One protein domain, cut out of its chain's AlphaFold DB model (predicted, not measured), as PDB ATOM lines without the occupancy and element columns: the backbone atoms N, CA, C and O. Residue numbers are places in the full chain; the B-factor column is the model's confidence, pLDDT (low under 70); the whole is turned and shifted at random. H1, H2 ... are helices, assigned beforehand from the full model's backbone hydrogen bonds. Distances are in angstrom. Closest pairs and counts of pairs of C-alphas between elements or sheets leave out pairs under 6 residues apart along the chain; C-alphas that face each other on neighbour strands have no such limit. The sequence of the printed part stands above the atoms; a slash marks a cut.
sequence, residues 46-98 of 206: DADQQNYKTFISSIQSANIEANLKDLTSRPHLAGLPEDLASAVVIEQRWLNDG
ATOM      1  N   ASP A  46     118.832 154.097 218.366       64.62
ATOM      2  CA  ASP A  46     119.818 153.815 217.307       64.62
ATOM      3  C   ASP A  46     121.275 153.801 217.826       64.62
ATOM      4  O   ASP A  46     122.134 153.114 217.276       64.62
ATOM      5  N   ALA A  47     121.554 154.503 218.931       65.88
ATOM      6  CA  ALA A  47     122.752 154.350 219.757       65.88
ATOM      7  C   ALA A  47     122.508 154.941 221.155       65.88
ATOM      8  O   ALA A  47     121.715 155.871 221.321       65.88
ATOM      9  N   ASP A  48     123.218 154.451 222.179       82.12
ATOM     10  CA  ASP A  48     123.304 155.185 223.445       82.12
ATOM     11  C   ASP A  48     123.916 156.567 223.175       82.12
ATOM     12  O   ASP A  48     125.043 156.656 222.680       82.12
ATOM     13  N   GLN A  49     123.196 157.645 223.496       81.00
ATOM     14  CA  GLN A  49     123.666 159.013 223.269       81.00
ATOM     15  C   GLN A  49     125.021 159.270 223.945       81.00
ATOM     16  O   GLN A  49     125.832 160.040 223.427       81.00
ATOM     17  N   GLN A  50     125.285 158.621 225.080       84.62
ATOM     18  CA  GLN A  50     126.563 158.731 225.764       84.62
ATOM     19  C   GLN A  50     127.674 158.011 224.993       84.62
ATOM     20  O   GLN A  50     128.738 158.590 224.797       84.62
ATOM     21  N   ASN A  51     127.421 156.800 224.486       86.44
ATOM     22  CA  ASN A  51     128.399 156.071 223.670       86.44
ATOM     23  C   ASN A  51     128.692 156.806 222.360       86.44
ATOM     24  O   ASN A  51     129.848 156.884 221.957       86.44
ATOM     25  N   TYR A  52     127.673 157.401 221.736       87.19
ATOM     26  CA  TYR A  52     127.842 158.237 220.549       87.19
ATOM     27  C   TYR A  52     128.751 159.441 220.825       87.19
ATOM     28  O   TYR A  52     129.703 159.683 220.086       87.19
ATOM     29  N   LYS A  53     128.502 160.178 221.916       90.56
ATOM     30  CA  LYS A  53     129.347 161.315 222.314       90.56
ATOM     31  C   LYS A  53     130.783 160.879 222.576       90.56
ATOM     32  O   LYS A  53     131.700 161.516 222.067       90.56
ATOM     33  N   THR A  54     130.966 159.786 223.316       92.75
ATOM     34  CA  THR A  54     132.287 159.207 223.584       92.75
ATOM     35  C   THR A  54     133.002 158.847 222.283       92.75
ATOM     36  O   THR A  54     134.141 159.262 222.093       92.75
ATOM     37  N   PHE A  55     132.327 158.158 221.361       92.00
ATOM     38  CA  PHE A  55     132.883 157.768 220.065       92.00
ATOM     39  C   PHE A  55     133.302 158.973 219.217       92.00
ATOM     40  O   PHE A  55     134.433 159.034 218.753       92.00
ATOM     41  N   ILE A  56     132.437 159.975 219.047       94.44
ATOM     42  CA  ILE A  56     132.800 161.169 218.270       94.44
ATOM     43  C   ILE A  56     133.959 161.923 218.934       94.44
ATOM     44  O   ILE A  56     134.857 162.395 218.243       94.44
ATOM     45  N   SER A  57     133.976 162.001 220.269       95.12
ATOM     46  CA  SER A  57     135.051 162.671 221.010       95.12
ATOM     47  C   SER A  57     136.393 161.932 220.978       95.12
ATOM     48  O   SER A  57     137.426 162.558 221.216       95.12
ATOM     49  N   SER A  58     136.407 160.625 220.689       95.44
ATOM     50  CA  SER A  58     137.645 159.844 220.595       95.44
ATOM     51  C   SER A  58     138.343 159.983 219.237       95.44
ATOM     52  O   SER A  58     139.513 159.619 219.115       95.44
ATOM     53  N   ILE A  59     137.671 160.543 218.225       96.06
ATOM     54  CA  ILE A  59     138.257 160.791 216.905       96.06
ATOM     55  C   ILE A  59     139.164 162.022 216.983       96.06
ATOM     56  O   ILE A  59     138.708 163.146 217.185       96.06
ATOM     57  N   GLN A  60     140.466 161.815 216.783       97.81
ATOM     58  CA  GLN A  60     141.477 162.869 216.863       97.81
ATOM     59  C   GLN A  60     142.079 163.154 215.486       97.81
ATOM     60  O   GLN A  60     142.559 162.243 214.810       97.81
ATOM     61  N   SER A  61     142.116 164.429 215.089       98.19
ATOM     62  CA  SER A  61     142.704 164.866 213.812       98.19
ATOM     63  C   SER A  61     144.178 164.481 213.678       98.19
ATOM     64  O   SER A  61     144.593 164.064 212.602       98.19
ATOM     65  N   ALA A  62     144.943 164.532 214.773       98.38
ATOM     66  CA  ALA A  62     146.348 164.126 214.797       98.38
ATOM     67  C   ALA A  62     146.544 162.651 214.395       98.38
ATOM     68  O   ALA A  62     147.476 162.327 213.661       98.38
ATOM     69  N   ASN A  63     145.636 161.760 214.807       97.31
ATOM     70  CA  ASN A  63     145.689 160.348 214.419       97.31
ATOM     71  C   ASN A  63     145.341 160.169 212.936       97.31
ATOM     72  O   ASN A  63     145.963 159.361 212.251       97.31
ATOM     73  N   ILE A  64     144.379 160.942 212.421       98.06
ATOM     74  CA  ILE A  64     144.024 160.940 210.993       98.06
ATOM     75  C   ILE A  64     145.213 161.414 210.149       98.06
ATOM     76  O   ILE A  64     145.546 160.772 209.158       98.06
ATOM     77  N   GLU A  65     145.879 162.494 210.559       98.38
ATOM     78  CA  GLU A  65     147.073 163.020 209.892       98.38
ATOM     79  C   GLU A  65     148.221 162.002 209.889       98.38
ATOM     80  O   GLU A  65     148.800 161.726 208.838       98.38
ATOM     81  N   ALA A  66     148.517 161.391 211.041       97.44
ATOM     82  CA  ALA A  66     149.549 160.363 211.151       97.44
ATOM     83  C   ALA A  66     149.241 159.142 210.266       97.44
ATOM     84  O   ALA A  66     150.128 158.631 209.581       97.44
ATOM     85  N   ASN A  67     147.977 158.709 210.232       96.56
ATOM     86  CA  ASN A  67     147.526 157.619 209.370       96.56
ATOM     87  C   ASN A  67     147.682 157.962 207.893       96.56
ATOM     88  O   ASN A  67     148.197 157.143 207.138       96.56
ATOM     89  N   LEU A  68     147.265 159.164 207.491       97.75
ATOM     90  CA  LEU A  68     147.400 159.622 206.116       97.75
ATOM     91  C   LEU A  68     148.872 159.623 205.699       97.75
ATOM     92  O   LEU A  68     149.208 159.033 204.680       97.75
ATOM     93  N   LYS A  69     149.753 160.199 206.525       96.06
ATOM     94  CA  LYS A  69     151.192 160.269 206.250       96.06
ATOM     95  C   LYS A  69     151.835 158.891 206.069       96.06
ATOM     96  O   LYS A  69     152.669 158.732 205.181       96.06
ATOM     97  N   ASP A  70     151.467 157.913 206.896       94.62
ATOM     98  CA  ASP A  70     151.993 156.546 206.788       94.62
ATOM     99  C   ASP A  70     151.471 155.837 205.530       94.62
ATOM    100  O   ASP A  70     152.254 155.330 204.724       94.62
ATOM    101  N   LEU A  71     150.151 155.870 205.313       94.62
ATOM    102  CA  LEU A  71     149.501 155.168 204.203       94.62
ATOM    103  C   LEU A  71     149.858 155.755 202.831       94.62
ATOM    104  O   LEU A  71     149.870 155.018 201.853       94.62
ATOM    105  N   THR A  72     150.204 157.044 202.743       93.31
ATOM    106  CA  THR A  72     150.639 157.684 201.487       93.31
ATOM    107  C   THR A  72     152.158 157.744 201.322       93.31
ATOM    108  O   THR A  72     152.646 158.413 200.414       93.31
ATOM    109  N   SER A  73     152.933 157.097 202.197       91.31
ATOM    110  CA  SER A  73     154.403 157.145 202.144       91.31
ATOM    111  C   SER A  73     154.994 156.447 200.913       91.31
ATOM    112  O   SER A  73     156.132 156.726 200.529       91.31
ATOM    113  N   ARG A  74     154.237 155.533 200.293       90.00
ATOM    114  CA  ARG A  74     154.647 154.749 199.125       90.00
ATOM    115  C   ARG A  74     153.484 154.563 198.146       90.00
ATOM    116  O   ARG A  74     152.341 154.470 198.588       90.00
ATOM    117  N   PRO A  75     153.756 154.448 196.834       92.94
ATOM    118  CA  PRO A  75     152.762 154.011 195.864       92.94
ATOM    119  C   PRO A  75     152.246 152.614 196.220       92.94
ATOM    120  O   PRO A  75     153.037 151.714 196.475       92.94
ATOM    121  N   HIS A  76     150.930 152.427 196.215       95.12
ATOM    122  CA  HIS A  76     150.274 151.171 196.595       95.12
ATOM    123  C   HIS A  76     149.246 150.771 195.521       95.12
ATOM    124  O   HIS A  76     148.040 150.696 195.757       95.12
ATOM    125  N   LEU A  77     149.716 150.610 194.277       96.06
ATOM    126  CA  LEU A  77     148.853 150.204 193.166       96.06
ATOM    127  C   LEU A  77     148.357 148.769 193.383       96.06
ATOM    128  O   LEU A  77     149.143 147.887 193.720       96.06
ATOM    129  N   ALA A  78     147.062 148.553 193.137       96.88
ATOM    130  CA  ALA A  78     146.391 147.278 193.368       96.88
ATOM    131  C   ALA A  78     147.191 146.092 192.812       96.88
ATOM    132  O   ALA A  78     147.624 146.130 191.660       96.88
ATOM    133  N   GLY A  79     147.358 145.041 193.615       95.06
ATOM    134  CA  GLY A  79     148.012 143.793 193.203       95.06
ATOM    135  C   GLY A  79     149.546 143.804 193.210       95.06
ATOM    136  O   GLY A  79     150.143 142.757 192.956       95.06
ATOM    137  N   LEU A  80     150.190 144.932 193.531       94.06
ATOM    138  CA  LEU A  80     151.641 145.012 193.728       94.06
ATOM    139  C   LEU A  80     152.048 144.696 195.184       94.06
ATOM    140  O   LEU A  80     151.212 144.767 196.092       94.06
ATOM    141  N   PRO A  81     153.326 144.352 195.450       94.25
ATOM    142  CA  PRO A  81     153.806 144.067 196.806       94.25
ATOM    143  C   PRO A  81     153.534 145.185 197.829       94.25
ATOM    144  O   PRO A  81     153.244 144.898 198.990       94.25
ATOM    145  N   GLU A  82     153.584 146.450 197.414       93.25
ATOM    146  CA  GLU A  82     153.355 147.620 198.269       93.25
ATOM    147  C   GLU A  82     151.889 147.758 198.714       93.25
ATOM    148  O   GLU A  82     151.613 148.175 199.844       93.25
ATOM    149  N   ASP A  83     150.941 147.357 197.862       95.56
ATOM    150  CA  ASP A  83     149.516 147.273 198.204       95.56
ATOM    151  C   ASP A  83     149.284 146.201 199.281       95.56
ATOM    152  O   ASP A  83     148.663 146.459 200.316       95.56
ATOM    153  N   LEU A  84     149.917 145.030 199.130       95.81
ATOM    154  CA  LEU A  84     149.889 143.989 200.162       95.81
ATOM    155  C   LEU A  84     150.516 144.464 201.482       95.81
ATOM    156  O   LEU A  84     149.978 144.169 202.550       95.81
ATOM    157  N   ALA A  85     151.629 145.198 201.429       95.00
ATOM    158  CA  ALA A  85     152.263 145.751 202.624       95.00
ATOM    159  C   ALA A  85     151.323 146.716 203.368       95.00
ATOM    160  O   ALA A  85     151.204 146.638 204.592       95.00
ATOM    161  N   SER A  86     150.593 147.561 202.635       95.19
ATOM    162  CA  SER A  86     149.594 148.473 203.204       95.19
ATOM    163  C   SER A  86     148.440 147.708 203.865       95.19
ATOM    164  O   SER A  86     148.048 148.017 204.992       95.19
ATOM    165  N   ALA A  87     147.953 146.639 203.225       95.94
ATOM    166  CA  ALA A  87     146.929 145.769 203.801       95.94
ATOM    167  C   ALA A  87     147.397 145.077 205.096       95.94
ATOM    168  O   ALA A  87     146.621 144.961 206.043       95.94
ATOM    169  N   VAL A  88     148.665 144.649 205.167       96.00
ATOM    170  CA  VAL A  88     149.261 144.071 206.387       96.00
ATOM    171  C   VAL A  88     149.328 145.103 207.516       96.00
ATOM    172  O   VAL A  88     149.016 144.771 208.655       96.00
ATOM    173  N   VAL A  89     149.686 146.356 207.224       95.44
ATOM    174  CA  VAL A  89     149.705 147.428 208.235       95.44
ATOM    175  C   VAL A  89     148.311 147.653 208.828       95.44
ATOM    176  O   VAL A  89     148.172 147.744 210.048       95.44
ATOM    177  N   ILE A  90     147.273 147.702 207.988       96.56
ATOM    178  CA  ILE A  90     145.882 147.861 208.439       96.56
ATOM    179  C   ILE A  90     145.438 146.656 209.275       96.56
ATOM    180  O   ILE A  90     144.879 146.837 210.354       96.56
ATOM    181  N   GLU A  91     145.738 145.438 208.816       97.44
ATOM    182  CA  GLU A  91     145.441 144.196 209.535       97.44
ATOM    183  C   GLU A  91     146.030 144.206 210.952       97.44
ATOM    184  O   GLU A  91     145.311 143.949 211.915       97.44
ATOM    185  N   GLN A  92     147.305 144.576 211.099       97.25
ATOM    186  CA  GLN A  92     147.958 144.640 212.411       97.25
ATOM    187  C   GLN A  92     147.343 145.703 213.326       97.25
ATOM    188  O   GLN A  92     147.140 145.448 214.510       97.25
ATOM    189  N   ARG A  93     147.014 146.886 212.794       96.44
ATOM    190  CA  ARG A  93     146.369 147.954 213.575       96.44
ATOM    191  C   ARG A  93     145.019 147.498 214.118       96.44
ATOM    192  O   ARG A  93     144.773 147.618 215.310       96.44
ATOM    193  N   TRP A  94     144.192 146.891 213.274       97.75
ATOM    194  CA  TRP A  94     142.880 146.394 213.685       97.75
ATOM    195  C   TRP A  94     142.961 145.249 214.697       97.75
ATOM    196  O   TRP A  94     142.170 145.218 215.637       97.75
ATOM    197  N   LEU A  95     143.926 144.334 214.549       98.19
ATOM    198  CA  LEU A  95     144.175 143.296 215.554       98.19
ATOM    199  C   LEU A  95     144.587 143.907 216.903       98.19
ATOM    200  O   LEU A  95     144.083 143.482 217.941       98.19
ATOM    201  N   ASN A  96     145.451 144.927 216.892       97.44
ATOM    202  CA  ASN A  96     145.874 145.639 218.103       97.44
ATOM    203  C   ASN A  96     144.724 146.409 218.768       97.44
ATOM    204  O   ASN A  96     144.685 146.504 219.993       97.44
ATOM    205  N   ASP A  97     143.766 146.896 217.979       96.06
ATOM    206  CA  ASP A  97     142.537 147.533 218.465       96.06
ATOM    207  C   ASP A  97     141.506 146.513 218.998       96.06
ATOM    208  O   ASP A  97     140.429 146.889 219.464       96.06
ATOM    209  N   GLY A  98     141.819 145.211 218.953       97.81
ATOM    210  CA  GLY A  98     140.973 144.134 219.470       97.81
ATOM    211  C   GLY A  98     139.877 143.673 218.508       97.81
ATOM    212  O   GLY A  98     138.933 143.002 218.932       97.81
TER     213      GLY A  98
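Overview. This is residues 46 to 98 of the 206 residues of the protein "Hypothetical protein" of Adineta steineri (UniProt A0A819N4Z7). What does the model look like at first sight? It is an open, loose arrangement of three helices: H2 and H3 make a V that opens away from the loop of residues 72 to 80, and H1 sticks out from the other end of H2 as a free arm. What is it made of? The printed part has 53 residues, with three named helices in the order H1, H2, H3 and no named strand; its class is all helix. How large is it? It is only just loose, close to extended, with a radius of gyration of the C-alphas of 14.9 A and spans of 43 by 21 by 19 A.

Arrangement. Does H1, residues 49 to 58, touch another helix? It touches no helix, and it is apart from both H2, residues 61 to 71, and H3, residues 81 to 96. How do H2 and H3 stand? They are close but not clearly touching, with 1 pair of C-alphas within 8 A; the closest C-alphas, those of Leu 71 and Ser 86, are 6.8 A apart. They run opposite ways at a tilt of 36 degrees, only just steep, and their centres are 14.7 A apart. What do the backbones show? In H1, H2 and H3 every O i to N i+4 pair is within hydrogen-bond range.

Along the chain. Where does H1 begin? C-alpha 49 is at (123.666, 159.013, 223.269), and H1 measures 14.3 A from first to last C-alpha. Where do H2 and H3 end? H2 measures 15.3 A and ends with C-alpha 71 at (149.501, 155.168, 204.203). H3, the longest helix, measures 22.8 A and ends with C-alpha 96 at (145.874, 145.639, 218.103).

Size, cuts and confidence. Which C-alphas are farthest apart? Those of Gln 49 and Leu 80, at 43.0 A. Is there a cut or a long link? The printed part has no cut; the link from H1 to H2 is tight and that from H2 to H3 is short. Where is confidence low? Residues 46 to 47 are under 70, and the mean pLDDT of the printed part is 93.4.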